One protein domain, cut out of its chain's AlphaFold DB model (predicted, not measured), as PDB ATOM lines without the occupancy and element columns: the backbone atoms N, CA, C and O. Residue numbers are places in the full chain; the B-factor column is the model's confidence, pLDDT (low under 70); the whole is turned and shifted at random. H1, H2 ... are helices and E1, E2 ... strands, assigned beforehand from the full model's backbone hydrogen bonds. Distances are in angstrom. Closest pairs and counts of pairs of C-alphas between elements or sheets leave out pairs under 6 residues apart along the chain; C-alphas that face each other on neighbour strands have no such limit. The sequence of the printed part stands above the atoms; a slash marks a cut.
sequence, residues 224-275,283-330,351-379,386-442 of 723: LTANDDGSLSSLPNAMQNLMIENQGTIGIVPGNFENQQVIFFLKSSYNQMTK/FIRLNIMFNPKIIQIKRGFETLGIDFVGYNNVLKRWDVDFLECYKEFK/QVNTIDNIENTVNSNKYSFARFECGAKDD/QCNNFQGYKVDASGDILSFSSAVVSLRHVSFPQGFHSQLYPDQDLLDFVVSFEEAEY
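This is residues 224 to 275, 283 to 330, 351 to 379 and 386 to 442 of the 723 residues of an uncharacterized protein of Ichthyophthirius multifiliis (strain G5) (UniProt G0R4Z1). Two strongly twisted sheets stand partly face to face as a loose sandwich, their strands crossed at 55 degrees; the larger sheet curls round the short helix H1 like part of a barrel, and the tiny H2 only grazes the smaller sheet. Long loops join E3 to E4 and E8 to E9, where the chain changes from the one sheet to the other. The printed part has 186 residues with nine named strands and two named helices, in the order E1 H1 E2 H2 E3 E4 E5 E6 E7 E8 E9; the class is mostly strand, though under half of the residues are in named elements. The sheets, E1 E2 E8 E4 E5 and E6 E7 E3 E9, are both antiparallel. The whole is compact, with a radius of gyration of the C-alphas of 17.2 A and spans of 48 by 47 by 30 A.

In the larger sheet, E1, residues 224 to 227, is an edge strand beside E2, residues 260 to 264, with N 226 and O 261 at 3.0 A. E8, residues 407 to 415, is the next neighbour, with N 262 and O 411 at 2.8 A. E4, residues 306 to 312, follows, with N 307 and O 410 at 2.7 A, and forms a hairpin with the edge strand E5, residues 317 to 319, with N 312 and O 317 at 2.8 A. H1, residues 235 to 244, is on one face of this sheet, making two layers, a helix over a sheet; its closest C-alphas to E5 are those of Pro 236 and Trp 318, 4.9 A apart. Every O i to N i+4 pair in H1 is within hydrogen-bond range. In the other sheet, E6, residues 353 to 356, forms a hairpin with E7, residues 368 to 377, with N 356 and O 369 at 2.9 A. E3, residues 283 to 290, is beside E7, with N 286 and O 372 at 2.8 A, and beside E9, residues 432 to 442, with N 285 and O 438 at 2.8 A. Between the two sheets, E4 and E7 have 3 pairs of C-alphas within 8 A; their closest C-alphas are those of Ile 306 and Ala 370, 6.0 A apart. H2, residues 270 to 273, is too short for an O i to N i+4 pair; its closest C-alpha to E9 is that of Met 273, 5.3 A from that of Phe 437.

E1 begins at C-alpha 224 (7.220, -45.256, 11.335). E9, 31.9 A long, ends at C-alpha 442 (14.950, -16.963, 31.887). E7, 27.4 A long, bends by 51 degrees at residue 374; E8 measures 23.5 A, E3 22.5 A, E4 19.9 A and H1 14.0 A.

The C-alphas of Val 362 and Ser 398 are the two farthest apart, at 57.0 A. Cuts leave gaps of 11.5 A from C-alpha 275 to 283, 16.3 A from 330 to 351 and 15.0 A from 379 to 386. Of the links printed whole, H1 to E2, E3 to E4, E6 to E7 and E8 to E9 are long. The mean pLDDT of the printed part is 74.1, with 63 residues under 70, among them residues 321 to 330, 351 to 365 and 394 to 405.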
ATOM      1  N   LEU A 224       6.874 -43.889  11.723       92.25
ATOM      2  CA  LEU A 224       7.220 -45.256  11.335       92.25
ATOM      3  C   LEU A 224       7.816 -46.012  12.528       92.25
ATOM      4  O   LEU A 224       8.300 -45.398  13.475       92.25
ATOM      5  N   THR A 225       7.846 -47.340  12.469       91.94
ATOM      6  CA  THR A 225       8.647 -48.157  13.400       91.94
ATOM      7  C   THR A 225       9.859 -48.769  12.720       91.94
ATOM      8  O   THR A 225       9.772 -49.181  11.566       91.94
ATOM      9  N   ALA A 226      10.944 -48.929  13.470       90.38
ATOM     10  CA  ALA A 226      12.116 -49.695  13.059       90.38
ATOM     11  C   ALA A 226      12.645 -50.556  14.213       90.38
ATOM     12  O   ALA A 226      12.239 -50.386  15.367       90.38
ATOM     13  N   ASN A 227      13.556 -51.476  13.896       88.88
ATOM     14  CA  ASN A 227      14.275 -52.250  14.902       88.88
ATOM     15  C   ASN A 227      15.164 -51.328  15.754       88.88
ATOM     16  O   ASN A 227      15.771 -50.389  15.234       88.88
ATOM     17  N   ASP A 228      15.251 -51.611  17.049       88.19
ATOM     18  CA  ASP A 228      16.238 -51.023  17.951       88.19
ATOM     19  C   ASP A 228      17.297 -52.087  18.262       88.19
ATOM     20  O   ASP A 228      17.038 -53.081  18.939       88.19
ATOM     21  N   ASP A 229      18.500 -51.901  17.730       86.12
ATOM     22  CA  ASP A 229      19.630 -52.821  17.892       86.12
ATOM     23  C   ASP A 229      20.285 -52.776  19.285       86.12
ATOM     24  O   ASP A 229      21.249 -53.500  19.537       86.12
ATOM     25  N   GLY A 230      19.783 -51.939  20.199       79.38
ATOM     26  CA  GLY A 230      20.295 -51.821  21.563       79.38
ATOM     27  C   GLY A 230      21.650 -51.125  21.680       79.38
ATOM     28  O   GLY A 230      22.206 -51.066  22.777       79.38
ATOM     29  N   SER A 231      22.189 -50.588  20.582       80.19
ATOM     30  CA  SER A 231      23.378 -49.739  20.624       80.19
ATOM     31  C   SER A 231      23.090 -48.418  21.349       80.19
ATOM     32  O   SER A 231      21.943 -48.082  21.654       80.19
ATOM     33  N   LEU A 232      24.141 -47.646  21.639       72.69
ATOM     34  CA  LEU A 232      23.997 -46.375  22.353       72.69
ATOM     35  C   LEU A 232      23.032 -45.422  21.631       72.69
ATOM     36  O   LEU A 232      22.142 -44.884  22.273       72.69
ATOM     37  N   SER A 233      23.152 -45.289  20.308       79.06
ATOM     38  CA  SER A 233      22.162 -44.665  19.423       79.06
ATOM     39  C   SER A 233      21.869 -45.630  18.278       79.06
ATOM     40  O   SER A 233      22.738 -45.877  17.442       79.06
ATOM     41  N   SER A 234      20.662 -46.197  18.266       84.88
ATOM     42  CA  SER A 234      20.237 -47.176  17.255       84.88
ATOM     43  C   SER A 234      19.680 -46.515  15.998       84.88
ATOM     44  O   SER A 234      19.620 -47.115  14.923       84.88
ATOM     45  N   LEU A 235      19.267 -45.253  16.115       87.38
ATOM     46  CA  LEU A 235      18.615 -44.525  15.039       87.38
ATOM     47  C   LEU A 235      19.466 -44.400  13.751       87.38
ATOM     48  O   LEU A 235      18.892 -44.569  12.676       87.38
ATOM     49  N   PRO A 236      20.801 -44.194  13.787       86.19
ATOM     50  CA  PRO A 236      21.627 -44.204  12.580       86.19
ATOM     51  C   PRO A 236      21.551 -45.517  11.799       86.19
ATOM     52  O   PRO A 236      21.377 -45.497  10.580       86.19
ATOM     53  N   ASN A 237      21.636 -46.653  12.496       86.56
ATOM     54  CA  ASN A 237      21.578 -47.976  11.877       86.56
ATOM     55  C   ASN A 237      20.171 -48.261  11.347       86.56
ATOM     56  O   ASN A 237      20.016 -48.698  10.210       86.56
ATOM     57  N   ALA A 238      19.135 -47.928  12.119       88.44
ATOM     58  CA  ALA A 238      17.753 -48.053  11.669       88.44
ATOM     59  C   ALA A 238      17.473 -47.220  10.412       88.44
ATOM     60  O   ALA A 238      16.865 -47.718   9.469       88.44
ATOM     61  N   MET A 239      17.961 -45.979  10.358       86.38
ATOM     62  CA  MET A 239      17.825 -45.127   9.178       86.38
ATOM     63  C   MET A 239      18.613 -45.653   7.984       86.38
ATOM     64  O   MET A 239      18.111 -45.622   6.863       86.38
ATOM     65  N   GLN A 240      19.819 -46.171   8.202       82.00
ATOM     66  CA  GLN A 240      20.587 -46.818   7.145       82.00
ATOM     67  C   GLN A 240      19.817 -48.009   6.554       82.00
ATOM     68  O   GLN A 240      19.689 -48.110   5.333       82.00
ATOM     69  N   ASN A 241      19.242 -48.854   7.413       81.44
ATOM     70  CA  ASN A 241      18.501 -50.042   6.999       81.44
ATOM     71  C   ASN A 241      17.193 -49.675   6.292       81.44
ATOM     72  O   ASN A 241      16.899 -50.226   5.239       81.44
ATOM     73  N   LEU A 242      16.440 -48.695   6.803       81.69
ATOM     74  CA  LEU A 242      15.224 -48.206   6.144       81.69
ATOM     75  C   LEU A 242      15.503 -47.668   4.734       81.69
ATOM     76  O   LEU A 242      14.693 -47.860   3.829       81.69
ATOM     77  N   MET A 243      16.629 -46.974   4.554       75.50
ATOM     78  CA  MET A 243      16.923 -46.229   3.327       75.50
ATOM     79  C   MET A 243      17.675 -47.048   2.271       75.50
ATOM     80  O   MET A 243      17.633 -46.684   1.097       75.50
ATOM     81  N   ILE A 244      18.383 -48.111   2.665       68.00
ATOM     82  CA  ILE A 244      19.234 -48.902   1.758       68.00
ATOM     83  C   ILE A 244      18.817 -50.373   1.681       68.00
ATOM     84  O   ILE A 244      18.977 -50.989   0.627       68.00
ATOM     85  N   GLU A 245      18.297 -50.950   2.762       56.88
ATOM     86  CA  GLU A 245      17.952 -52.369   2.805       56.88
ATOM     87  C   GLU A 245      16.476 -52.586   2.427       56.88
ATOM     88  O   GLU A 245      15.602 -51.775   2.726       56.88
ATOM     89  N   ASN A 246      16.174 -53.718   1.777       55.97
ATOM     90  CA  ASN A 246      14.845 -54.090   1.253       55.97
ATOM     91  C   ASN A 246      13.764 -54.325   2.344       55.97
ATOM     92  O   ASN A 246      12.790 -55.034   2.101       55.97
ATOM     93  N   GLN A 247      13.927 -53.791   3.554       58.41
ATOM     94  CA  GLN A 247      13.114 -54.121   4.730       58.41
ATOM     95  C   GLN A 247      12.310 -52.936   5.290       58.41
ATOM     96  O   GLN A 247      11.837 -52.989   6.422       58.41
ATOM     97  N   GLY A 248      12.113 -51.872   4.505       67.25
ATOM     98  CA  GLY A 248      11.307 -50.723   4.919       67.25
ATOM     99  C   GLY A 248       9.798 -50.989   4.878       67.25
ATOM    100  O   GLY A 248       9.252 -51.344   3.833       67.25
ATOM    101  N   THR A 249       9.111 -50.741   5.999       80.25
ATOM    102  CA  THR A 249       7.642 -50.697   6.086       80.25
ATOM    103  C   THR A 249       7.174 -49.276   6.394       80.25
ATOM    104  O   THR A 249       7.600 -48.676   7.379       80.25
ATOM    105  N   ILE A 250       6.259 -48.729   5.586       86.25
ATOM    106  CA  ILE A 250       5.706 -47.387   5.823       86.25
ATOM    107  C   ILE A 250       4.483 -47.473   6.748       86.25
ATOM    108  O   ILE A 250       3.359 -47.651   6.281       86.25
ATOM    109  N   GLY A 251       4.700 -47.346   8.051       89.62
ATOM    110  CA  GLY A 251       3.690 -47.239   9.104       89.62
ATOM    111  C   GLY A 251       4.245 -47.736  10.440       89.62
ATOM    112  O   GLY A 251       5.433 -48.046  10.545       89.62
ATOM    113  N   ILE A 252       3.388 -47.838  11.456       92.94
ATOM    114  CA  ILE A 252       3.748 -48.486  12.722       92.94
ATOM    115  C   ILE A 252       3.457 -49.983  12.609       92.94
ATOM    116  O   ILE A 252       2.329 -50.372  12.311       92.94
ATOM    117  N   VAL A 253       4.459 -50.817  12.872       91.44
ATOM    118  CA  VAL A 253       4.341 -52.276  12.873       91.44
ATOM    119  C   VAL A 253       4.563 -52.812  14.290       91.44
ATOM    120  O   VAL A 253       5.709 -53.007  14.717       91.44
ATOM    121  N   PRO A 254       3.482 -53.030  15.053       86.81
ATOM    122  CA  PRO A 254       3.580 -53.448  16.442       86.81
ATOM    123  C   PRO A 254       4.127 -54.877  16.544       86.81
ATOM    124  O   PRO A 254       3.644 -55.786  15.874       86.81
ATOM    125  N   GLY A 255       5.135 -55.082  17.396       72.88
ATOM    126  CA  GLY A 255       5.609 -56.422  17.770       72.88
ATOM    127  C   GLY A 255       6.473 -57.150  16.734       72.88
ATOM    128  O   GLY A 255       6.817 -58.307  16.948       72.88
ATOM    129  N   ASN A 256       6.866 -56.489  15.641       67.00
ATOM    130  CA  ASN A 256       7.770 -57.067  14.640       67.00
ATOM    131  C   ASN A 256       9.209 -57.283  15.140       67.00
ATOM    132  O   ASN A 256       9.953 -58.038  14.519       67.00
ATOM    133  N   PHE A 257       9.620 -56.613  16.222       67.44
ATOM    134  CA  PHE A 257      10.977 -56.732  16.762       67.44
ATOM    135  C   PHE A 257      10.955 -56.886  18.283       67.44
ATOM    136  O   PHE A 257      10.077 -56.339  18.951       67.44
ATOM    137  N   GLU A 258      11.948 -57.594  18.828       71.56
ATOM    138  CA  GLU A 258      12.123 -57.759  20.280       71.56
ATOM    139  C   GLU A 258      12.400 -56.423  20.989       71.56
ATOM    140  O   GLU A 258      11.978 -56.228  22.128       71.56
ATOM    141  N   ASN A 259      13.076 -55.487  20.313       80.06
ATOM    142  CA  ASN A 259      13.209 -54.095  20.734       80.06
ATOM    143  C   ASN A 259      12.869 -53.191  19.538       80.06
ATOM    144  O   ASN A 259      13.439 -53.355  18.460       80.06
ATOM    145  N   GLN A 260      11.937 -52.249  19.704       89.31
ATOM    146  CA  GLN A 260      11.499 -51.354  18.628       89.31
ATOM    147  C   GLN A 260      11.807 -49.892  18.959       89.31
ATOM    148  O   GLN A 260      11.958 -49.512  20.121       89.31
ATOM    149  N   GLN A 261      11.841 -49.056  17.928       90.62
ATOM    150  CA  GLN A 261      11.827 -47.603  18.055       90.62
ATOM    151  C   GLN A 261      10.773 -46.994  17.128       90.62
ATOM    152  O   GLN A 261      10.489 -47.532  16.055       90.62
ATOM    153  N   VAL A 262      10.191 -45.870  17.544       93.56
ATOM    154  CA  VAL A 262       9.204 -45.097  16.783       93.56
ATOM    155  C   VAL A 262       9.895 -43.859  16.227       93.56
ATOM    156  O   VAL A 262      10.323 -43.010  16.998       93.56
ATOM    157  N   ILE A 263      10.020 -43.759  14.909       93.31
ATOM    158  CA  ILE A 263      10.748 -42.700  14.199       93.31
ATOM    159  C   ILE A 263       9.760 -41.661  13.666       93.31
ATOM    160  O   ILE A 263       8.750 -42.011  13.054       93.31
ATOM    161  N   PHE A 264      10.084 -40.386  13.862       93.19
ATOM    162  CA  PHE A 264       9.304 -39.230  13.438       93.19
ATOM    163  C   PHE A 264      10.012 -38.508  12.290       93.19
ATOM    164  O   PHE A 264      11.132 -38.008  12.431       93.19
ATOM    165  N   PHE A 265       9.319 -38.411  11.159       90.19
ATOM    166  CA  PHE A 265       9.746 -37.674   9.978       90.19
ATOM    167  C   PHE A 265       9.063 -36.314   9.972       90.19
ATOM    168  O   PHE A 265       7.922 -36.166   9.535       90.19
ATOM    169  N   LEU A 266       9.767 -35.312  10.489       88.31
ATOM    170  CA  LEU A 266       9.253 -33.959  10.671       88.31
ATOM    171  C   LEU A 266      10.121 -32.957   9.910       88.31
ATOM    172  O   LEU A 266      11.327 -33.143   9.760       88.31
ATOM    173  N   LYS A 267       9.504 -31.865   9.465       87.25
ATOM    174  CA  LYS A 267      10.203 -30.667   9.001       87.25
ATOM    175  C   LYS A 267       9.652 -29.453   9.719       87.25
ATOM    176  O   LYS A 267       8.514 -29.050   9.480       87.25
ATOM    177  N   SER A 268      10.490 -28.847  10.547       84.06
ATOM    178  CA  SER A 268      10.222 -27.548  11.145       84.06
ATOM    179  C   SER A 268      11.194 -26.496  10.610       84.06
ATOM    180  O   SER A 268      12.326 -26.765  10.207       84.06
ATOM    181  N   SER A 269      10.710 -25.263  10.557       79.62
ATOM    182  CA  SER A 269      11.505 -24.061  10.327       79.62
ATOM    183  C   SER A 269      11.788 -23.369  11.656       79.62
ATOM    184  O   SER A 269      11.055 -23.553  12.627       79.62
ATOM    185  N   TYR A 270      12.814 -22.519  11.695       76.56
ATOM    186  CA  TYR A 270      13.147 -21.739  12.892       76.56
ATOM    187  C   TYR A 270      11.933 -20.976  13.455       76.56
ATOM    188  O   TYR A 270      11.635 -21.081  14.639       76.56
ATOM    189  N   ASN A 271      11.146 -20.328  12.589       79.38
ATOM    190  CA  ASN A 271       9.938 -19.585  12.982       79.38
ATOM    191  C   ASN A 271       8.811 -20.468  13.550       79.38
ATOM    192  O   ASN A 271       7.889 -19.961  14.180       79.38
ATOM    193  N   GLN A 272       8.841 -21.778  13.293       83.88
ATOM    194  CA  GLN A 272       7.917 -22.726  13.918       83.88
ATOM    195  C   GLN A 272       8.436 -23.194  15.282       83.88
ATOM    196  O   GLN A 272       7.642 -23.607  16.119       83.88
ATOM    197  N   MET A 273       9.742 -23.117  15.530       81.31
ATOM    198  CA  MET A 273      10.345 -23.521  16.801       81.31
ATOM    199  C   MET A 273      10.420 -22.376  17.818       81.31
ATOM    200  O   MET A 273      10.460 -22.630  19.017       81.31
ATOM    201  N   THR A 274      10.422 -21.123  17.362       78.69
ATOM    202  CA  THR A 274      10.508 -19.937  18.219       78.69
ATOM    203  C   THR A 274       9.828 -18.722  17.581       78.69
ATOM    204  O   THR A 274       9.804 -18.579  16.359       78.69
ATOM    205  N   LYS A 275       9.271 -17.834  18.418       79.75
ATOM    206  CA  LYS A 275       8.747 -16.517  18.005       79.75
ATOM    207  C   LYS A 275       9.778 -15.406  18.192       79.75
ATOM    208  O   LYS A 275       9.569 -14.279  17.740       79.75
ATOM    209  N   PHE A 283      15.856 -20.851  24.850       73.88
ATOM    210  CA  PHE A 283      15.843 -22.306  24.924       73.88
ATOM    211  C   PHE A 283      14.683 -22.809  24.082       73.88
ATOM    212  O   PHE A 283      13.585 -22.265  24.184       73.88
ATOM    213  N   ILE A 284      14.927 -23.827  23.265       78.31
ATOM    214  CA  ILE A 284      13.902 -24.489  22.463       78.31
ATOM    215  C   ILE A 284      13.760 -25.911  22.992       78.31
ATOM    216  O   ILE A 284      14.750 -26.631  23.124       78.31
ATOM    217  N   ARG A 285      12.527 -26.328  23.271       81.81
ATOM    218  CA  ARG A 285      12.197 -27.695  23.673       81.81
ATOM    219  C   ARG A 285      11.235 -28.316  22.672       81.81
ATOM    220  O   ARG A 285      10.173 -27.764  22.405       81.81
ATOM    221  N   LEU A 286      11.596 -29.487  22.162       84.81
ATOM    222  CA  LEU A 286      10.671 -30.414  21.529       84.81
ATOM    223  C   LEU A 286       9.997 -31.255  22.615       84.81
ATOM    224  O   LEU A 286      10.683 -31.854  23.444       84.81
ATOM    225  N   ASN A 287       8.673 -31.361  22.557       86.75
ATOM    226  CA  ASN A 287       7.901 -32.323  23.331       86.75
ATOM    227  C   ASN A 287       7.185 -33.293  22.384       86.75
ATOM    228  O   ASN A 287       6.544 -32.868  21.424       86.75
ATOM    229  N   ILE A 288       7.247 -34.587  22.695       90.50
ATOM    230  CA  ILE A 288       6.410 -35.626  22.091       90.50
ATOM    231  C   ILE A 288       5.543 -36.214  23.198       90.50
ATOM    232  O   ILE A 288       6.028 -36.938  24.068       90.50
ATOM    233  N   MET A 289       4.256 -35.886  23.171       91.44
ATOM    234  CA  MET A 289       3.247 -36.459  24.050       91.44
ATOM    235  C   MET A 289       2.692 -37.741  23.437       91.44
ATOM    236  O   MET A 289       2.316 -37.747  22.264       91.44
ATOM    237  N   PHE A 290       2.592 -38.801  24.233       91.56
ATOM    238  CA  PHE A 290       2.069 -40.094  23.792       91.56
ATOM    239  C   PHE A 290       1.252 -40.788  24.885       91.56
ATOM    240  O   PHE A 290       1.309 -40.425  26.064       91.56
ATOM    241  N   ASN A 291       0.487 -41.802  24.476       92.06
ATOM    242  CA  ASN A 291      -0.307 -42.645  25.362       92.06
ATOM    243  C   ASN A 291       0.548 -43.797  25.938       92.06
ATOM    244  O   ASN A 291       0.842 -44.750  25.207       92.06
ATOM    245  N   PRO A 292       0.917 -43.774  27.234       87.38
ATOM    246  CA  PRO A 292       1.786 -44.788  27.832       87.38
ATOM    247  C   PRO A 292       1.114 -46.158  27.996       87.38
ATOM    248  O   PRO A 292       1.790 -47.143  28.286       87.38
ATOM    249  N   LYS A 293      -0.212 -46.262  27.803       88.56
ATOM    250  CA  LYS A 293      -0.895 -47.566  27.736       88.56
ATOM    251  C   LYS A 293      -0.563 -48.324  26.453       88.56
ATOM    252  O   LYS A 293      -0.572 -49.553  26.462       88.56
ATOM    253  N   ILE A 294      -0.282 -47.592  25.375       91.38
ATOM    254  CA  ILE A 294      -0.039 -48.142  24.039       91.38
ATOM    255  C   ILE A 294       1.446 -48.158  23.694       91.38
ATOM    256  O   ILE A 294       1.927 -49.128  23.119       91.38
ATOM    257  N   ILE A 295       2.171 -47.102  24.051       90.38
ATOM    258  CA  ILE A 295       3.613 -46.983  23.839       90.38
ATOM    259  C   ILE A 295       4.295 -47.153  25.189       90.38
ATOM    260  O   ILE A 295       4.307 -46.238  26.011       90.38
ATOM    261  N   GLN A 296       4.858 -48.335  25.420       87.25
ATOM    262  CA  GLN A 296       5.579 -48.648  26.647       87.25
ATOM    263  C   GLN A 296       7.077 -48.559  26.399       87.25
ATOM    264  O   GLN A 296       7.617 -49.290  25.568       87.25
ATOM    265  N   ILE A 297       7.755 -47.685  27.136       83.56
ATOM    266  CA  ILE A 297       9.216 -47.613  27.126       83.56
ATOM    267  C   ILE A 297       9.751 -48.669  28.088       83.56
ATOM    268  O   ILE A 297       9.280 -48.796  29.221       83.56
ATOM    269  N   LYS A 298      10.725 -49.453  27.628       80.25
ATOM    270  CA  LYS A 298      11.345 -50.515  28.417       80.25
ATOM    271  C   LYS A 298      11.976 -49.940  29.686       80.25
ATOM    272  O   LYS A 298      12.688 -48.938  29.649       80.25
ATOM    273  N   ARG A 299      11.764 -50.633  30.805       76.44
ATOM    274  CA  ARG A 299      12.302 -50.225  32.106       76.44
ATOM    275  C   ARG A 299      13.828 -50.106  32.077       76.44
ATOM    276  O   ARG A 299      14.501 -51.018  31.599       76.44
ATOM    277  N   GLY A 300      14.356 -49.027  32.646       69.88
ATOM    278  CA  GLY A 300      15.783 -48.693  32.670       69.88
ATOM    279  C   GLY A 300      16.247 -47.827  31.495       69.88
ATOM    280  O   GLY A 300      17.401 -47.411  31.486       69.88
ATOM    281  N   PHE A 301      15.369 -47.547  30.527       71.75
ATOM    282  CA  PHE A 301      15.663 -46.727  29.349       71.75
ATOM    283  C   PHE A 301      14.909 -45.385  29.356       71.75
ATOM    284  O   PHE A 301      15.023 -44.605  28.415       71.75
ATOM    285  N   GLU A 302      14.172 -45.070  30.425       68.50
ATOM    286  CA  GLU A 302      13.362 -43.850  30.551       68.50
ATOM    287  C   GLU A 302      14.215 -42.570  30.530       68.50
ATOM    288  O   GLU A 302      13.765 -41.504  30.118       68.50
ATOM    289  N   THR A 303      15.481 -42.665  30.932       59.03
ATOM    290  CA  THR A 303      16.423 -41.538  30.914       59.03
ATOM    291  C   THR A 303      17.087 -41.327  29.555       59.03
ATOM    292  O   THR A 303      17.858 -40.385  29.410       59.03
ATOM    293  N   LEU A 304      16.839 -42.198  28.567       62.03
ATOM    294  CA  LEU A 304      17.427 -42.053  27.233       62.03
ATOM    295  C   LEU A 304      16.660 -41.069  26.341       62.03
ATOM    296  O   LEU A 304      17.209 -40.651  25.328       62.03
ATOM    297  N   GLY A 305      15.445 -40.678  26.736       66.88
ATOM    298  CA  GLY A 305      14.658 -39.626  26.095       66.88
ATOM    299  C   GLY A 305      14.303 -39.893  24.626       66.88
ATOM    300  O   GLY A 305      13.985 -41.018  24.235       66.88
ATOM    301  N   ILE A 306      14.311 -38.827  23.826       78.94
ATOM    302  CA  ILE A 306      14.261 -38.894  22.353       78.94
ATOM    303  C   ILE A 306      15.620 -39.426  21.859       78.94
ATOM    304  O   ILE A 306      16.551 -39.386  22.643       78.94
ATOM    305  N   ASP A 307      15.757 -39.928  20.627       80.44
ATOM    306  CA  ASP A 307      17.015 -40.136  19.871       80.44
ATOM    307  C   ASP A 307      17.021 -39.302  18.595       80.44
ATOM    308  O   ASP A 307      15.953 -38.937  18.110       80.44
ATOM    309  N   PHE A 308      18.192 -38.938  18.074       80.81
ATOM    310  CA  PHE A 308      18.306 -38.158  16.841       80.81
ATOM    311  C   PHE A 308      19.442 -38.642  15.956       80.81
ATOM    312  O   PHE A 308      20.419 -39.233  16.404       80.81
ATOM    313  N   VAL A 309      19.349 -38.316  14.673       81.31
ATOM    314  CA  VAL A 309      20.455 -38.510  13.742       81.31
ATOM    315  C   VAL A 309      20.378 -37.507  12.599       81.31
ATOM    316  O   VAL A 309      19.284 -37.128  12.178       81.31
ATOM    317  N   GLY A 310      21.537 -37.085  12.091       78.69
ATOM    318  CA  GLY A 310      21.657 -36.277  10.880       78.69
ATOM    319  C   GLY A 310      22.278 -37.067   9.727       78.69
ATOM    320  O   GLY A 310      23.114 -37.942   9.946       78.69
ATOM    321  N   TYR A 311      21.916 -36.763   8.481       77.69
ATOM    322  CA  TYR A 311      22.579 -37.355   7.316       77.69
ATOM    323  C   TYR A 311      23.864 -36.595   6.960       77.69
ATOM    324  O   TYR A 311      23.843 -35.408   6.626       77.69
ATOM    325  N   ASN A 312      24.999 -37.292   6.993       73.50
ATOM    326  CA  ASN A 312      26.304 -36.753   6.638       73.50
ATOM    327  C   ASN A 312      26.604 -37.019   5.155       73.50
ATOM    328  O   ASN A 312      27.047 -38.107   4.789       73.50
ATOM    329  N   ASN A 313      26.439 -35.999   4.306       68.25
ATOM    330  CA  ASN A 313      26.698 -36.096   2.860       68.25
ATOM    331  C   ASN A 313      28.147 -36.449   2.497       68.25
ATOM    332  O   ASN A 313      28.382 -37.057   1.455       68.25
ATOM    333  N   VAL A 314      29.123 -36.074   3.332       71.50
ATOM    334  CA  VAL A 314      30.547 -36.343   3.066       71.50
ATOM    335  C   VAL A 314      30.846 -37.824   3.254       71.50
ATOM    336  O   VAL A 314      31.510 -38.439   2.425       71.50
ATOM    337  N   LEU A 315      30.334 -38.401   4.342       71.50
ATOM    338  CA  LEU A 315      30.519 -39.816   4.672       71.50
ATOM    339  C   LEU A 315      29.432 -40.719   4.073       71.50
ATOM    340  O   LEU A 315      29.538 -41.936   4.190       71.50
ATOM    341  N   LYS A 316      28.406 -40.129   3.442       74.12
ATOM    342  CA  LYS A 316      27.213 -40.795   2.895       74.12
ATOM    343  C   LYS A 316      26.568 -41.764   3.891       74.12
ATOM    344  O   LYS A 316      26.267 -42.907   3.556       74.12
ATOM    345  N   ARG A 317      26.410 -41.313   5.137       77.12
ATOM    346  CA  ARG A 317      25.864 -42.121   6.235       77.12
ATOM    347  C   ARG A 317      25.057 -41.274   7.206       77.12
ATOM    348  O   ARG A 317      25.301 -40.075   7.335       77.12
ATOM    349  N   TRP A 318      24.164 -41.926   7.932       79.62
ATOM    350  CA  TRP A 318      23.493 -41.358   9.095       79.62
ATOM    351  C   TRP A 318      24.455 -41.307  10.288       79.62
ATOM    352  O   TRP A 318      25.162 -42.276  10.555       79.62
ATOM    353  N   ASP A 319      24.546 -40.155  10.954       73.81
ATOM    354  CA  ASP A 319      25.522 -39.900  12.014       73.81
ATOM    355  C   ASP A 319      24.969 -38.957  13.099       73.81
ATOM    356  O   ASP A 319      24.418 -37.891  12.806       73.81
ATOM    357  N   VAL A 320      25.120 -39.349  14.366       70.12
ATOM    358  CA  VAL A 320      24.710 -38.551  15.537       70.12
ATOM    359  C   VAL A 320      25.634 -37.358  15.765       70.12
ATOM    360  O   VAL A 320      25.202 -36.296  16.209       70.12
ATOM    361  N   ASP A 321      26.901 -37.491  15.362       62.88
ATOM    362  CA  ASP A 321      27.942 -36.476  15.529       62.88
ATOM    363  C   ASP A 321      27.773 -35.289  14.573       62.88
ATOM    364  O   ASP A 321      28.630 -34.400  14.506       62.88
ATOM    365  N   PHE A 322      26.725 -35.300  13.757       60.34
ATOM    366  CA  PHE A 322      26.418 -34.231  12.824       60.34
ATOM    367  C   PHE A 322      25.519 -33.145  13.447       60.34
ATOM    368  O   PHE A 322      25.432 -32.045  12.908       60.34
ATOM    369  N   LEU A 323      24.901 -33.417  14.600       59.16
ATOM    370  CA  LEU A 323      24.003 -32.488  15.286       59.16
ATOM    371  C   LEU A 323      24.700 -31.804  16.480       59.16
ATOM    372  O   LEU A 323      25.664 -32.330  17.046       59.16
ATOM    373  N   GLU A 324      24.240 -30.604  16.847       52.41
ATOM    374  CA  GLU A 324      24.771 -29.812  17.967       52.41
ATOM    375  C   GLU A 324      23.737 -29.736  19.111       52.41
ATOM    376  O   GLU A 324      22.544 -29.514  18.895       52.41
ATOM    377  N   CYS A 325      24.196 -29.976  20.345       52.34
ATOM    378  CA  CYS A 325      23.367 -30.134  21.548       52.34
ATOM    379  C   CYS A 325      23.768 -29.124  22.634       52.34
ATOM    380  O   CYS A 325      24.877 -28.590  22.624       52.34
ATOM    381  N   TYR A 326      22.885 -28.908  23.619       47.16
ATOM    382  CA  TYR A 326      23.086 -27.983  24.743       47.16
ATOM    383  C   TYR A 326      24.441 -28.132  25.467       47.16
ATOM    384  O   TYR A 326      24.815 -29.223  25.932       47.16
ATOM    385  N   LYS A 327      25.102 -26.991  25.714       45.88
ATOM    386  CA  LYS A 327      26.229 -26.851  26.649       45.88
ATOM    387  C   LYS A 327      25.896 -25.920  27.812       45.88
ATOM    388  O   LYS A 327      25.530 -24.766  27.602       45.88
ATOM    389  N   GLU A 328      26.202 -26.378  29.024       39.34
ATOM    390  CA  GLU A 328      26.589 -25.480  30.107       39.34
ATOM    391  C   GLU A 328      28.099 -25.225  29.964       39.34
ATOM    392  O   GLU A 328      28.911 -26.148  30.074       39.34
ATOM    393  N   PHE A 329      28.505 -23.997  29.636       39.50
ATOM    394  CA  PHE A 329      29.922 -23.635  29.624       39.50
ATOM    395  C   PHE A 329      30.414 -23.514  31.073       39.50
ATOM    396  O   PHE A 329      30.333 -22.453  31.689       39.50
ATOM    397  N   LYS A 330      30.983 -24.589  31.631       35.22
ATOM    398  CA  LYS A 330      32.002 -24.409  32.674       35.22
ATOM    399  C   LYS A 330      33.212 -23.779  31.992       35.22
ATOM    400  O   LYS A 330      33.731 -24.327  31.019       35.22
ATOM    401  N   GLN A 351      19.339 -32.713  33.417       40.75
ATOM    402  CA  GLN A 351      18.540 -33.540  32.522       40.75
ATOM    403  C   GLN A 351      17.967 -32.736  31.333       40.75
ATOM    404  O   GLN A 351      16.957 -32.057  31.456       40.75
ATOM    405  N   VAL A 352      18.644 -32.800  30.179       47.03
ATOM    406  CA  VAL A 352      18.300 -32.088  28.916       47.03
ATOM    407  C   VAL A 352      17.570 -33.001  27.907       47.03
ATOM    408  O   VAL A 352      17.019 -32.545  26.906       47.03
ATOM    409  N   ASN A 353      17.558 -34.311  28.165       47.88
ATOM    410  CA  ASN A 353      16.833 -35.311  27.388       47.88
ATOM    411  C   ASN A 353      16.204 -36.298  28.376       47.88
ATOM    412  O   ASN A 353      16.922 -37.077  29.003       47.88
ATOM    413  N   THR A 354      14.894 -36.210  28.580       48.59
ATOM    414  CA  THR A 354      14.172 -37.049  29.543       48.59
ATOM    415  C   THR A 354      12.860 -37.525  28.967       48.59
ATOM    416  O   THR A 354      12.207 -36.829  28.185       48.59
ATOM    417  N   ILE A 355      12.451 -38.726  29.371       50.50
ATOM    418  CA  ILE A 355      11.035 -39.055  29.393       50.50
ATOM    419  C   ILE A 355      10.515 -38.668  30.770       50.50
ATOM    420  O   ILE A 355      10.753 -39.354  31.765       50.50
ATOM    421  N   ASP A 356       9.792 -37.556  30.810       50.06
ATOM    422  CA  ASP A 356       9.084 -37.146  32.006       50.06
ATOM    423  C   ASP A 356       7.741 -37.871  32.019       50.06
ATOM    424  O   ASP A 356       6.758 -37.502  31.363       50.06
ATOM    425  N   ASN A 357       7.716 -38.946  32.794       47.53
ATOM    426  CA  ASN A 357       6.485 -39.544  33.265       47.53
ATOM    427  C   ASN A 357       5.897 -38.593  34.308       47.53
ATOM    428  O   ASN A 357       6.370 -38.554  35.442       47.53
ATOM    429  N   ILE A 358       4.894 -37.795  33.935       40.03
ATOM    430  CA  ILE A 358       4.169 -37.001  34.931       40.03
ATOM    431  C   ILE A 358       3.309 -37.975  35.738       40.03
ATOM    432  O   ILE A 358       2.193 -38.326  35.354       40.03
ATOM    433  N   GLU A 359       3.884 -38.437  36.848       34.97
ATOM    434  CA  GLU A 359       3.198 -39.187  37.889       34.97
ATOM    435  C   GLU A 359       2.170 -38.281  38.563       34.97
ATOM    436  O   GLU A 359       2.476 -37.530  39.486       34.97
ATOM    437  N   ASN A 360       0.916 -38.365  38.119       32.28
ATOM    438  CA  ASN A 360      -0.181 -37.995  38.998       32.28
ATOM    439  C   ASN A 360      -0.372 -39.152  39.978       32.28
ATOM    440  O   ASN A 360      -0.606 -40.291  39.575       32.28
ATOM    441  N   THR A 361      -0.250 -38.844  41.267       30.81
ATOM    442  CA  THR A 361      -0.379 -39.744  42.417       30.81
ATOM    443  C   THR A 361      -1.762 -40.401  42.500       30.81
ATOM    444  O   THR A 361      -2.524 -40.062  43.392       30.81
ATOM    445  N   VAL A 362      -2.090 -41.315  41.577       36.00
ATOM    446  CA  VAL A 362      -3.064 -42.422  41.660       36.00
ATOM    447  C   VAL A 362      -2.766 -43.401  40.494       36.00
ATOM    448  O   VAL A 362      -3.393 -43.316  39.449       36.00
ATOM    449  N   ASN A 363      -1.793 -44.308  40.633       36.56
ATOM    450  CA  ASN A 363      -1.618 -45.578  39.883       36.56
ATOM    451  C   ASN A 363      -1.879 -45.683  38.347       36.56
ATOM    452  O   ASN A 363      -1.973 -46.800  37.841       36.56
ATOM    453  N   SER A 364      -1.926 -44.605  37.560       48.97
ATOM    454  CA  SER A 364      -1.769 -44.666  36.095       48.97
ATOM    455  C   SER A 364      -1.451 -43.289  35.513       48.97
ATOM    456  O   SER A 364      -2.298 -42.392  35.566       48.97
ATOM    457  N   ASN A 365      -0.279 -43.124  34.897       56.84
ATOM    458  CA  ASN A 365       0.016 -41.928  34.105       56.84
ATOM    459  C   ASN A 365      -0.948 -41.888  32.924       56.84
ATOM    460  O   ASN A 365      -0.986 -42.819  32.118       56.84
ATOM    461  N   LYS A 366      -1.764 -40.833  32.834       73.44
ATOM    462  CA  LYS A 366      -2.712 -40.692  31.723       73.44
ATOM    463  C   LYS A 366      -1.982 -40.433  30.409       73.44
ATOM    464  O   LYS A 366      -2.479 -40.848  29.381       73.44
ATOM    465  N   TYR A 367      -0.829 -39.773  30.431       83.75
ATOM    466  CA  TYR A 367      -0.006 -39.425  29.272       83.75
ATOM    467  C   TYR A 367       1.468 -39.353  29.700       83.75
ATOM    468  O   TYR A 367       1.750 -39.171  30.886       83.75
ATOM    469  N   SER A 368       2.388 -39.462  28.744       83.00
ATOM    470  CA  SER A 368       3.831 -39.300  28.968       83.00
ATOM    471  C   SER A 368       4.425 -38.329  27.951       83.00
ATOM    472  O   SER A 368       3.916 -38.213  26.834       83.00
ATOM    473  N   PHE A 369       5.496 -37.633  28.344       83.62
ATOM    474  CA  PHE A 369       6.244 -36.728  27.474       83.62
ATOM    475  C   PHE A 369       7.669 -37.226  27.285       83.62
ATOM    476  O   PHE A 369       8.376 -37.453  28.260       83.62
ATOM    477  N   ALA A 370       8.112 -37.318  26.037       83.56
ATOM    478  CA  ALA A 370       9.530 -37.353  25.711       83.56
ATOM    479  C   ALA A 370       9.983 -35.944  25.323       83.56
ATOM    480  O   ALA A 370       9.311 -35.273  24.532       83.56
ATOM    481  N   ARG A 371      11.091 -35.483  25.903       79.75
ATOM    482  CA  ARG A 371      11.560 -34.103  25.783       79.75
ATOM    483  C   ARG A 371      12.978 -34.054  25.263       79.75
ATOM    484  O   ARG A 371      13.837 -34.784  25.744       79.75
ATOM    485  N   PHE A 372      13.216 -33.135  24.339       76.56
ATOM    486  CA  PHE A 372      14.550 -32.802  23.864       76.56
ATOM    487  C   PHE A 372      14.733 -31.290  23.862       76.56
ATOM    488  O   PHE A 372      13.926 -30.573  23.273       76.56
ATOM    489  N   GLU A 373      15.803 -30.804  24.483       74.25
ATOM    490  CA  GLU A 373      16.109 -29.377  24.536       74.25
ATOM    491  C   GLU A 373      17.390 -29.016  23.785       74.25
ATOM    492  O   GLU A 373      18.414 -29.701  23.857       74.25
ATOM    493  N   CYS A 374      17.354 -27.872  23.110       69.44
ATOM    494  CA  CYS A 374      18.511 -27.261  22.478       69.44
ATOM    495  C   CYS A 374      18.525 -25.743  22.735       69.44
ATOM    496  O   CYS A 374      17.501 -25.122  23.024       69.44
ATOM    497  N   GLY A 375      19.712 -25.138  22.686       61.31
ATOM    498  CA  GLY A 375      19.926 -23.729  23.029       61.31
ATOM    499  C   GLY A 375      21.250 -23.514  23.765       61.31
ATOM    500  O   GLY A 375      21.969 -24.473  24.056       61.31
ATOM    501  N   ALA A 376      21.592 -22.260  24.063       51.44
ATOM    502  CA  ALA A 376      22.865 -21.897  24.690       51.44
ATOM    503  C   ALA A 376      22.681 -21.086  25.982       51.44
ATOM    504  O   ALA A 376      21.853 -20.178  26.052       51.44
ATOM    505  N   LYS A 377      23.529 -21.367  26.982       44.88
ATOM    506  CA  LYS A 377      23.744 -20.528  28.171       44.88
ATOM    507  C   LYS A 377      25.077 -19.775  28.012       44.88
ATOM    508  O   LYS A 377      26.135 -20.360  28.186       44.88
ATOM    509  N   ASP A 378      24.949 -18.511  27.614       48.47
ATOM    510  CA  ASP A 378      25.888 -17.370  27.601       48.47
ATOM    511  C   ASP A 378      27.401 -17.529  27.295       48.47
ATOM    512  O   ASP A 378      28.150 -18.107  28.076       48.47
ATOM    513  N   ASP A 379      27.850 -16.866  26.215       47.09
ATOM    514  CA  ASP A 379      28.766 -15.705  26.268       47.09
ATOM    515  C   ASP A 379      28.640 -14.900  24.946       47.09
ATOM    516  O   ASP A 379      28.996 -15.380  23.869       47.09
ATOM    517  N   GLN A 386      21.950 -23.176  15.762       50.88
ATOM    518  CA  GLN A 386      22.417 -24.558  15.938       50.88
ATOM    519  C   GLN A 386      21.312 -25.568  16.318       50.88
ATOM    520  O   GLN A 386      21.562 -26.769  16.319       50.88
ATOM    521  N   CYS A 387      20.068 -25.133  16.559       60.31
ATOM    522  CA  CYS A 387      18.911 -26.022  16.787       60.31
ATOM    523  C   CYS A 387      18.349 -26.624  15.477       60.31
ATOM    524  O   CYS A 387      17.140 -26.695  15.264       60.31
ATOM    525  N   ASN A 388      19.221 -27.061  14.570       58.59
ATOM    526  CA  ASN A 388      18.865 -27.536  13.227       58.59
ATOM    527  C   ASN A 388      18.471 -29.025  13.180       58.59
ATOM    528  O   ASN A 388      18.487 -29.647  12.120       58.59
ATOM    529  N   ASN A 389      18.083 -29.595  14.321       64.56
ATOM    530  CA  ASN A 389      17.872 -31.036  14.510       64.56
ATOM    531  C   ASN A 389      16.540 -31.548  13.925       64.56
ATOM    532  O   ASN A 389      16.229 -32.728  14.038       64.56
ATOM    533  N   PHE A 390      15.758 -30.671  13.289       70.62
ATOM    534  CA  PHE A 390      14.405 -30.945  12.781       70.62
ATOM    535  C   PHE A 390      14.226 -30.491  11.330       70.62
ATOM    536  O   PHE A 390      13.154 -30.060  10.899       70.62
ATOM    537  N   GLN A 391      15.320 -30.532  10.575       69.38
ATOM    538  CA  GLN A 391      15.328 -30.138   9.181       69.38
ATOM    539  C   GLN A 391      14.902 -31.304   8.279       69.38
ATOM    540  O   GLN A 391      15.374 -32.435   8.408       69.38
ATOM    541  N   GLY A 392      13.989 -31.001   7.353       66.38
ATOM    542  CA  GLY A 392      13.496 -31.958   6.366       66.38
ATOM    543  C   GLY A 392      14.565 -32.407   5.365       66.38
ATOM    544  O   GLY A 392      15.698 -31.925   5.337       66.38
ATOM    545  N   TYR A 393      14.182 -33.323   4.490       70.25
ATOM    546  CA  TYR A 393      15.006 -33.813   3.403       70.25
ATOM    547  C   TYR A 393      14.979 -32.880   2.192       70.25
ATOM    548  O   TYR A 393      13.925 -32.393   1.777       70.25
ATOM    549  N   LYS A 394      16.141 -32.637   1.580       67.06
ATOM    550  CA  LYS A 394      16.236 -31.860   0.341       67.06
ATOM    551  C   LYS A 394      17.061 -32.596  -0.705       67.06
ATOM    552  O   LYS A 394      18.236 -32.887  -0.497       67.06
ATOM    553  N   VAL A 395      16.446 -32.798  -1.864       59.31
ATOM    554  CA  VAL A 395      17.102 -33.239  -3.101       59.31
ATOM    555  C   VAL A 395      17.169 -32.082  -4.097       59.31
ATOM    556  O   VAL A 395      16.325 -31.182  -4.052       59.31
ATOM    557  N   ASP A 396      18.169 -32.062  -4.975       58.88
ATOM    558  CA  ASP A 396      18.144 -31.198  -6.162       58.88
ATOM    559  C   ASP A 396      17.223 -31.781  -7.235       58.88
ATOM    560  O   ASP A 396      16.640 -32.856  -7.100       58.88
ATOM    561  N   ALA A 397      17.110 -31.047  -8.341       54.28
ATOM    562  CA  ALA A 397      16.448 -31.507  -9.551       54.28
ATOM    563  C   ALA A 397      17.108 -32.758 -10.183       54.28
ATOM    564  O   ALA A 397      16.488 -33.398 -11.032       54.28
ATOM    565  N   SER A 398      18.342 -33.113  -9.799       49.62
ATOM    566  CA  SER A 398      19.033 -34.342 -10.218       49.62
ATOM    567  C   SER A 398      18.642 -35.566  -9.379       49.62
ATOM    568  O   SER A 398      18.881 -36.694  -9.819       49.62
ATOM    569  N   GLY A 399      18.018 -35.356  -8.215       53.62
ATOM    570  CA  GLY A 399      17.774 -36.387  -7.205       53.62
ATOM    571  C   GLY A 399      18.948 -36.580  -6.235       53.62
ATOM    572  O   GLY A 399      18.869 -37.437  -5.356       53.62
ATOM    573  N   ASP A 400      20.013 -35.782  -6.358       55.38
ATOM    574  CA  ASP A 400      21.152 -35.793  -5.447       55.38
ATOM    575  C   ASP A 400      20.819 -35.022  -4.162       55.38
ATOM    576  O   ASP A 400      20.104 -34.015  -4.151       55.38
ATOM    577  N   ILE A 401      21.333 -35.522  -3.041       57.50
ATOM    578  CA  ILE A 401      21.073 -34.972  -1.708       57.50
ATOM    579  C   ILE A 401      21.782 -33.621  -1.594       57.50
ATOM    580  O   ILE A 401      23.009 -33.549  -1.546       57.50
ATOM    581  N   LEU A 402      21.004 -32.538  -1.549       53.12
ATOM    582  CA  LEU A 402      21.528 -31.170  -1.569       53.12
ATOM    583  C   LEU A 402      21.906 -30.628  -0.196       53.12
ATOM    584  O   LEU A 402      22.697 -29.688  -0.103       53.12
ATOM    585  N   SER A 403      21.270 -31.116   0.866       52.53
ATOM    586  CA  SER A 403      21.377 -30.495   2.185       52.53
ATOM    587  C   SER A 403      22.316 -31.263   3.090       52.53
ATOM    588  O   SER A 403      22.136 -32.456   3.308       52.53
ATOM    589  N   PHE A 404      23.256 -30.539   3.691       49.44
ATOM    590  CA  PHE A 404      24.059 -30.963   4.834       49.44
ATOM    591  C   PHE A 404      23.214 -31.190   6.104       49.44
ATOM    592  O   PHE A 404      23.736 -30.977   7.178       49.44
ATOM    593  N   SER A 405      21.911 -31.478   6.054       54.75
ATOM    594  CA  SER A 405      21.061 -31.262   7.235       54.75
ATOM    595  C   SER A 405      19.680 -31.912   7.155       54.75
ATOM    596  O   SER A 405      18.668 -31.274   7.403       54.75
ATOM    597  N   SER A 406      19.606 -33.190   6.797       70.44
ATOM    598  CA  SER A 406      18.379 -33.962   7.039       70.44
ATOM    599  C   SER A 406      18.483 -34.610   8.402       70.44
ATOM    600  O   SER A 406      19.460 -35.312   8.650       70.44
ATOM    601  N   ALA A 407      17.511 -34.360   9.269       76.56
ATOM    602  CA  ALA A 407      17.497 -34.907  10.613       76.56
ATOM    603  C   ALA A 407      16.182 -35.629  10.891       76.56
ATOM    604  O   ALA A 407      15.126 -35.267  10.370       76.56
ATOM    605  N   VAL A 408      16.269 -36.676  11.697       85.19
ATOM    606  CA  VAL A 408      15.120 -37.455  12.155       85.19
ATOM    607  C   VAL A 408      15.288 -37.749  13.631       85.19
ATOM    608  O   VAL A 408      16.413 -37.782  14.136       85.19
ATOM    609  N   VAL A 409      14.163 -37.962  14.306       87.81
ATOM    610  CA  VAL A 409      14.148 -38.280  15.732       87.81
ATOM    611  C   VAL A 409      13.343 -39.531  16.020       87.81
ATOM    612  O   VAL A 409      12.458 -39.884  15.242       87.81
ATOM    613  N   SER A 410      13.626 -40.205  17.131       89.81
ATOM    614  CA  SER A 410      12.898 -41.407  17.527       89.81
ATOM    615  C   SER A 410      12.627 -41.506  19.023       89.81
ATOM    616  O   SER A 410      13.322 -40.921  19.845       89.81
ATOM    617  N   LEU A 411      11.583 -42.251  19.379       89.62
ATOM    618  CA  LEU A 411      11.390 -42.803  20.716       89.62
ATOM    619  C   LEU A 411      11.939 -44.223  20.714       89.62
ATOM    620  O   LEU A 411      11.512 -45.044  19.899       89.62
ATOM    621  N   ARG A 412      12.878 -44.512  21.609       87.12
ATOM    622  CA  ARG A 412      13.619 -45.776  21.625       87.12
ATOM    623  C   ARG A 412      13.147 -46.744  22.688       87.12
ATOM    624  O   ARG A 412      12.466 -46.359  23.636       87.12
ATOM    625  N   HIS A 413      13.516 -48.012  22.508       85.94
ATOM    626  CA  HIS A 413      13.123 -49.112  23.392       85.94
ATOM    627  C   HIS A 413      11.613 -49.154  23.668       85.94
ATOM    628  O   HIS A 413      11.168 -49.384  24.794       85.94
ATOM    629  N   VAL A 414      10.831 -48.916  22.619       88.75
ATOM    630  CA  VAL A 414       9.376 -48.949  22.644       88.75
ATOM    631  C   VAL A 414       8.891 -50.383  22.467       88.75
ATOM    632  O   VAL A 414       9.443 -51.171  21.698       88.75
ATOM    633  N   SER A 415       7.809 -50.696  23.163       88.88
ATOM    634  CA  SER A 415       7.006 -51.896  22.982       88.88
ATOM    635  C   SER A 415       5.526 -51.526  22.911       88.88
ATOM    636  O   SER A 415       5.092 -50.514  23.469       88.88
ATOM    637  N   PHE A 416       4.764 -52.354  22.203       90.50
ATOM    638  CA  PHE A 416       3.313 -52.250  22.078       90.50
ATOM    639  C   PHE A 416       2.660 -53.429  22.806       90.50
ATOM    640  O   PHE A 416       3.263 -54.508  22.859       90.50
ATOM    641  N   PRO A 417       1.425 -53.284  23.320       89.69
ATOM    642  CA  PRO A 417       0.659 -54.425  23.801       89.69
ATOM    643  C   PRO A 417       0.568 -55.519  22.729       89.69
ATOM    644  O   PRO A 417       0.458 -55.238  21.533       89.69
ATOM    645  N   GLN A 418       0.619 -56.781  23.152       86.69
ATOM    646  CA  GLN A 418       0.577 -57.913  22.229       86.69
ATOM    647  C   GLN A 418      -0.702 -57.885  21.379       86.69
ATOM    648  O   GLN A 418      -1.803 -57.758  21.912       86.69
ATOM    649  N   GLY A 419      -0.553 -58.015  20.056       85.81
ATOM    650  CA  GLY A 419      -1.679 -57.987  19.114       85.81
ATOM    651  C   GLY A 419      -2.358 -56.620  18.987       85.81
ATOM    652  O   GLY A 419      -3.469 -56.537  18.468       85.81
ATOM    653  N   PHE A 420      -1.727 -55.549  19.480       91.94
ATOM    654  CA  PHE A 420      -2.287 -54.212  19.378       91.94
ATOM    655  C   PHE A 420      -2.402 -53.772  17.919       91.94
ATOM    656  O   PHE A 420      -1.432 -53.790  17.169       91.94
ATOM    657  N   HIS A 421      -3.580 -53.281  17.558       93.62
ATOM    658  CA  HIS A 421      -3.812 -52.526  16.338       93.62
ATOM    659  C   HIS A 421      -4.566 -51.253  16.683       93.62
ATOM    660  O   HIS A 421      -5.391 -51.251  17.598       93.62
ATOM    661  N   SER A 422      -4.306 -50.179  15.942       93.69
ATOM    662  CA  SER A 422      -5.064 -48.945  16.102       93.69
ATOM    663  C   SER A 422      -6.547 -49.181  15.839       93.69
ATOM    664  O   SER A 422      -6.922 -49.941  14.949       93.69
ATOM    665  N   GLN A 423      -7.390 -48.511  16.614       92.75
ATOM    666  CA  GLN A 423      -8.830 -48.737  16.620       92.75
ATOM    667  C   GLN A 423      -9.571 -47.512  16.079       92.75
ATOM    668  O   GLN A 423      -9.038 -46.399  16.023       92.75
ATOM    669  N   LEU A 424     -10.821 -47.719  15.668       91.19
ATOM    670  CA  LEU A 424     -11.650 -46.664  15.079       91.19
ATOM    671  C   LEU A 424     -12.114 -45.633  16.121       91.19
ATOM    672  O   LEU A 424     -12.326 -44.468  15.786       91.19
ATOM    673  N   TYR A 425     -12.236 -46.050  17.382       93.50
ATOM    674  CA  TYR A 425     -12.941 -45.311  18.425       93.50
ATOM    675  C   TYR A 425     -12.046 -44.358  19.233       93.50
ATOM    676  O   TYR A 425     -10.860 -44.635  19.414       93.50
ATOM    677  N   PRO A 426     -12.603 -43.245  19.740       92.75
ATOM    678  CA  PRO A 426     -11.932 -42.305  20.632       92.75
ATOM    679  C   PRO A 426     -11.985 -42.808  22.081       92.75
ATOM    680  O   PRO A 426     -12.868 -42.430  22.852       92.75
ATOM    681  N   ASP A 427     -11.060 -43.694  22.443       91.12
ATOM    682  CA  ASP A 427     -11.005 -44.308  23.771       91.12
ATOM    683  C   ASP A 427      -9.592 -44.319  24.373       91.12
ATOM    684  O   ASP A 427      -8.679 -43.647  23.894       91.12
ATOM    685  N   GLN A 428      -9.408 -45.041  25.479       90.19
ATOM    686  CA  GLN A 428      -8.134 -45.080  26.195       90.19
ATOM    687  C   GLN A 428      -6.982 -45.751  25.422       90.19
ATOM    688  O   GLN A 428      -5.841 -45.656  25.876       90.19
ATOM    689  N   ASP A 429      -7.254 -46.410  24.291       90.56
ATOM    690  CA  ASP A 429      -6.274 -47.167  23.505       90.56
ATOM    691  C   ASP A 429      -5.861 -46.437  22.211       90.56
ATOM    692  O   ASP A 429      -5.428 -47.061  21.238       90.56
ATOM    693  N   LEU A 430      -5.998 -45.107  22.166       92.06
ATOM    694  CA  LEU A 430      -5.598 -44.324  20.996       92.06
ATOM    695  C   LEU A 430      -4.080 -44.293  20.807       92.06
ATOM    696  O   LEU A 430      -3.318 -44.060  21.750       92.06
ATOM    697  N   LEU A 431      -3.679 -44.451  19.545       94.38
ATOM    698  CA  LEU A 431      -2.319 -44.266  19.051       94.38
ATOM    699  C   LEU A 431      -2.213 -42.898  18.367       94.38
ATOM    700  O   LEU A 431      -2.144 -42.795  17.146       94.38
ATOM    701  N   ASP A 432      -2.220 -41.851  19.179       93.12
ATOM    702  CA  ASP A 432      -2.040 -40.476  18.728       93.12
ATOM    703  C   ASP A 432      -0.784 -39.889  19.384       93.12
ATOM    704  O   ASP A 432      -0.426 -40.248  20.510       93.12
ATOM    705  N   PHE A 433      -0.129 -38.961  18.689       94.31
ATOM    706  CA  PHE A 433       0.994 -38.194  19.225       94.31
ATOM    707  C   PHE A 433       0.685 -36.707  19.147       94.31
ATOM    708  O   PHE A 433       0.164 -36.240  18.133       94.31
ATOM    709  N   VAL A 434       1.063 -35.948  20.173       94.44
ATOM    710  CA  VAL A 434       1.137 -34.487  20.055       94.44
ATOM    711  C   VAL A 434       2.593 -34.071  20.079       94.44
ATOM    712  O   VAL A 434       3.288 -34.282  21.070       94.44
ATOM    713  N   VAL A 435       3.046 -33.476  18.982       93.38
ATOM    714  CA  VAL A 435       4.399 -32.945  18.846       93.38
ATOM    715  C   VAL A 435       4.331 -31.435  18.996       93.38
ATOM    716  O   VAL A 435       3.590 -30.796  18.254       93.38
ATOM    717  N   SER A 436       5.076 -30.845  19.928       91.94
ATOM    718  CA  SER A 436       5.100 -29.391  20.121       91.94
ATOM    719  C   SER A 436       6.507 -28.835  20.281       91.94
ATOM    720  O   SER A 436       7.407 -29.503  20.790       91.94
ATOM    721  N   PHE A 437       6.670 -27.581  19.864       88.69
ATOM    722  CA  PHE A 437       7.850 -26.780  20.161       88.69
ATOM    723  C   PHE A 437       7.506 -25.708  21.186       88.69
ATOM    724  O   PHE A 437       6.529 -24.970  21.037       88.69
ATOM    725  N   GLU A 438       8.337 -25.619  22.213       86.75
ATOM    726  CA  GLU A 438       8.276 -24.613  23.263       86.75
ATOM    727  C   GLU A 438       9.516 -23.731  23.209       86.75
ATOM    728  O   GLU A 438      10.624 -24.226  23.010       86.75
ATOM    729  N   GLU A 439       9.331 -22.436  23.447       84.56
ATOM    730  CA  GLU A 439      10.427 -21.518  23.739       84.56
ATOM    731  C   GLU A 439      10.417 -21.168  25.226       84.56
ATOM    732  O   GLU A 439       9.346 -20.977  25.805       84.56
ATOM    733  N   ALA A 440      11.589 -21.065  25.849       79.62
ATOM    734  CA  ALA A 440      11.703 -20.563  27.211       79.62
ATOM    735  C   ALA A 440      12.577 -19.322  27.328       79.62
ATOM    736  O   ALA A 440      13.617 -19.184  26.674       79.62
ATOM    737  N   GLU A 441      12.146 -18.452  28.237       73.00
ATOM    738  CA  GLU A 441      12.898 -17.297  28.705       73.00
ATOM    739  C   GLU A 441      13.313 -17.501  30.160       73.00
ATOM    740  O   GLU A 441      12.620 -18.145  30.948       73.00
ATOM    741  N   TYR A 442      14.466 -16.938  30.517       69.69
ATOM    742  CA  TYR A 442      14.950 -16.963  31.887       69.69
ATOM    743  C   TYR A 442      14.338 -15.795  32.663       69.69
ATOM    744  O   TYR A 442      14.726 -14.642  32.465       69.69
TER     745      TYR A 442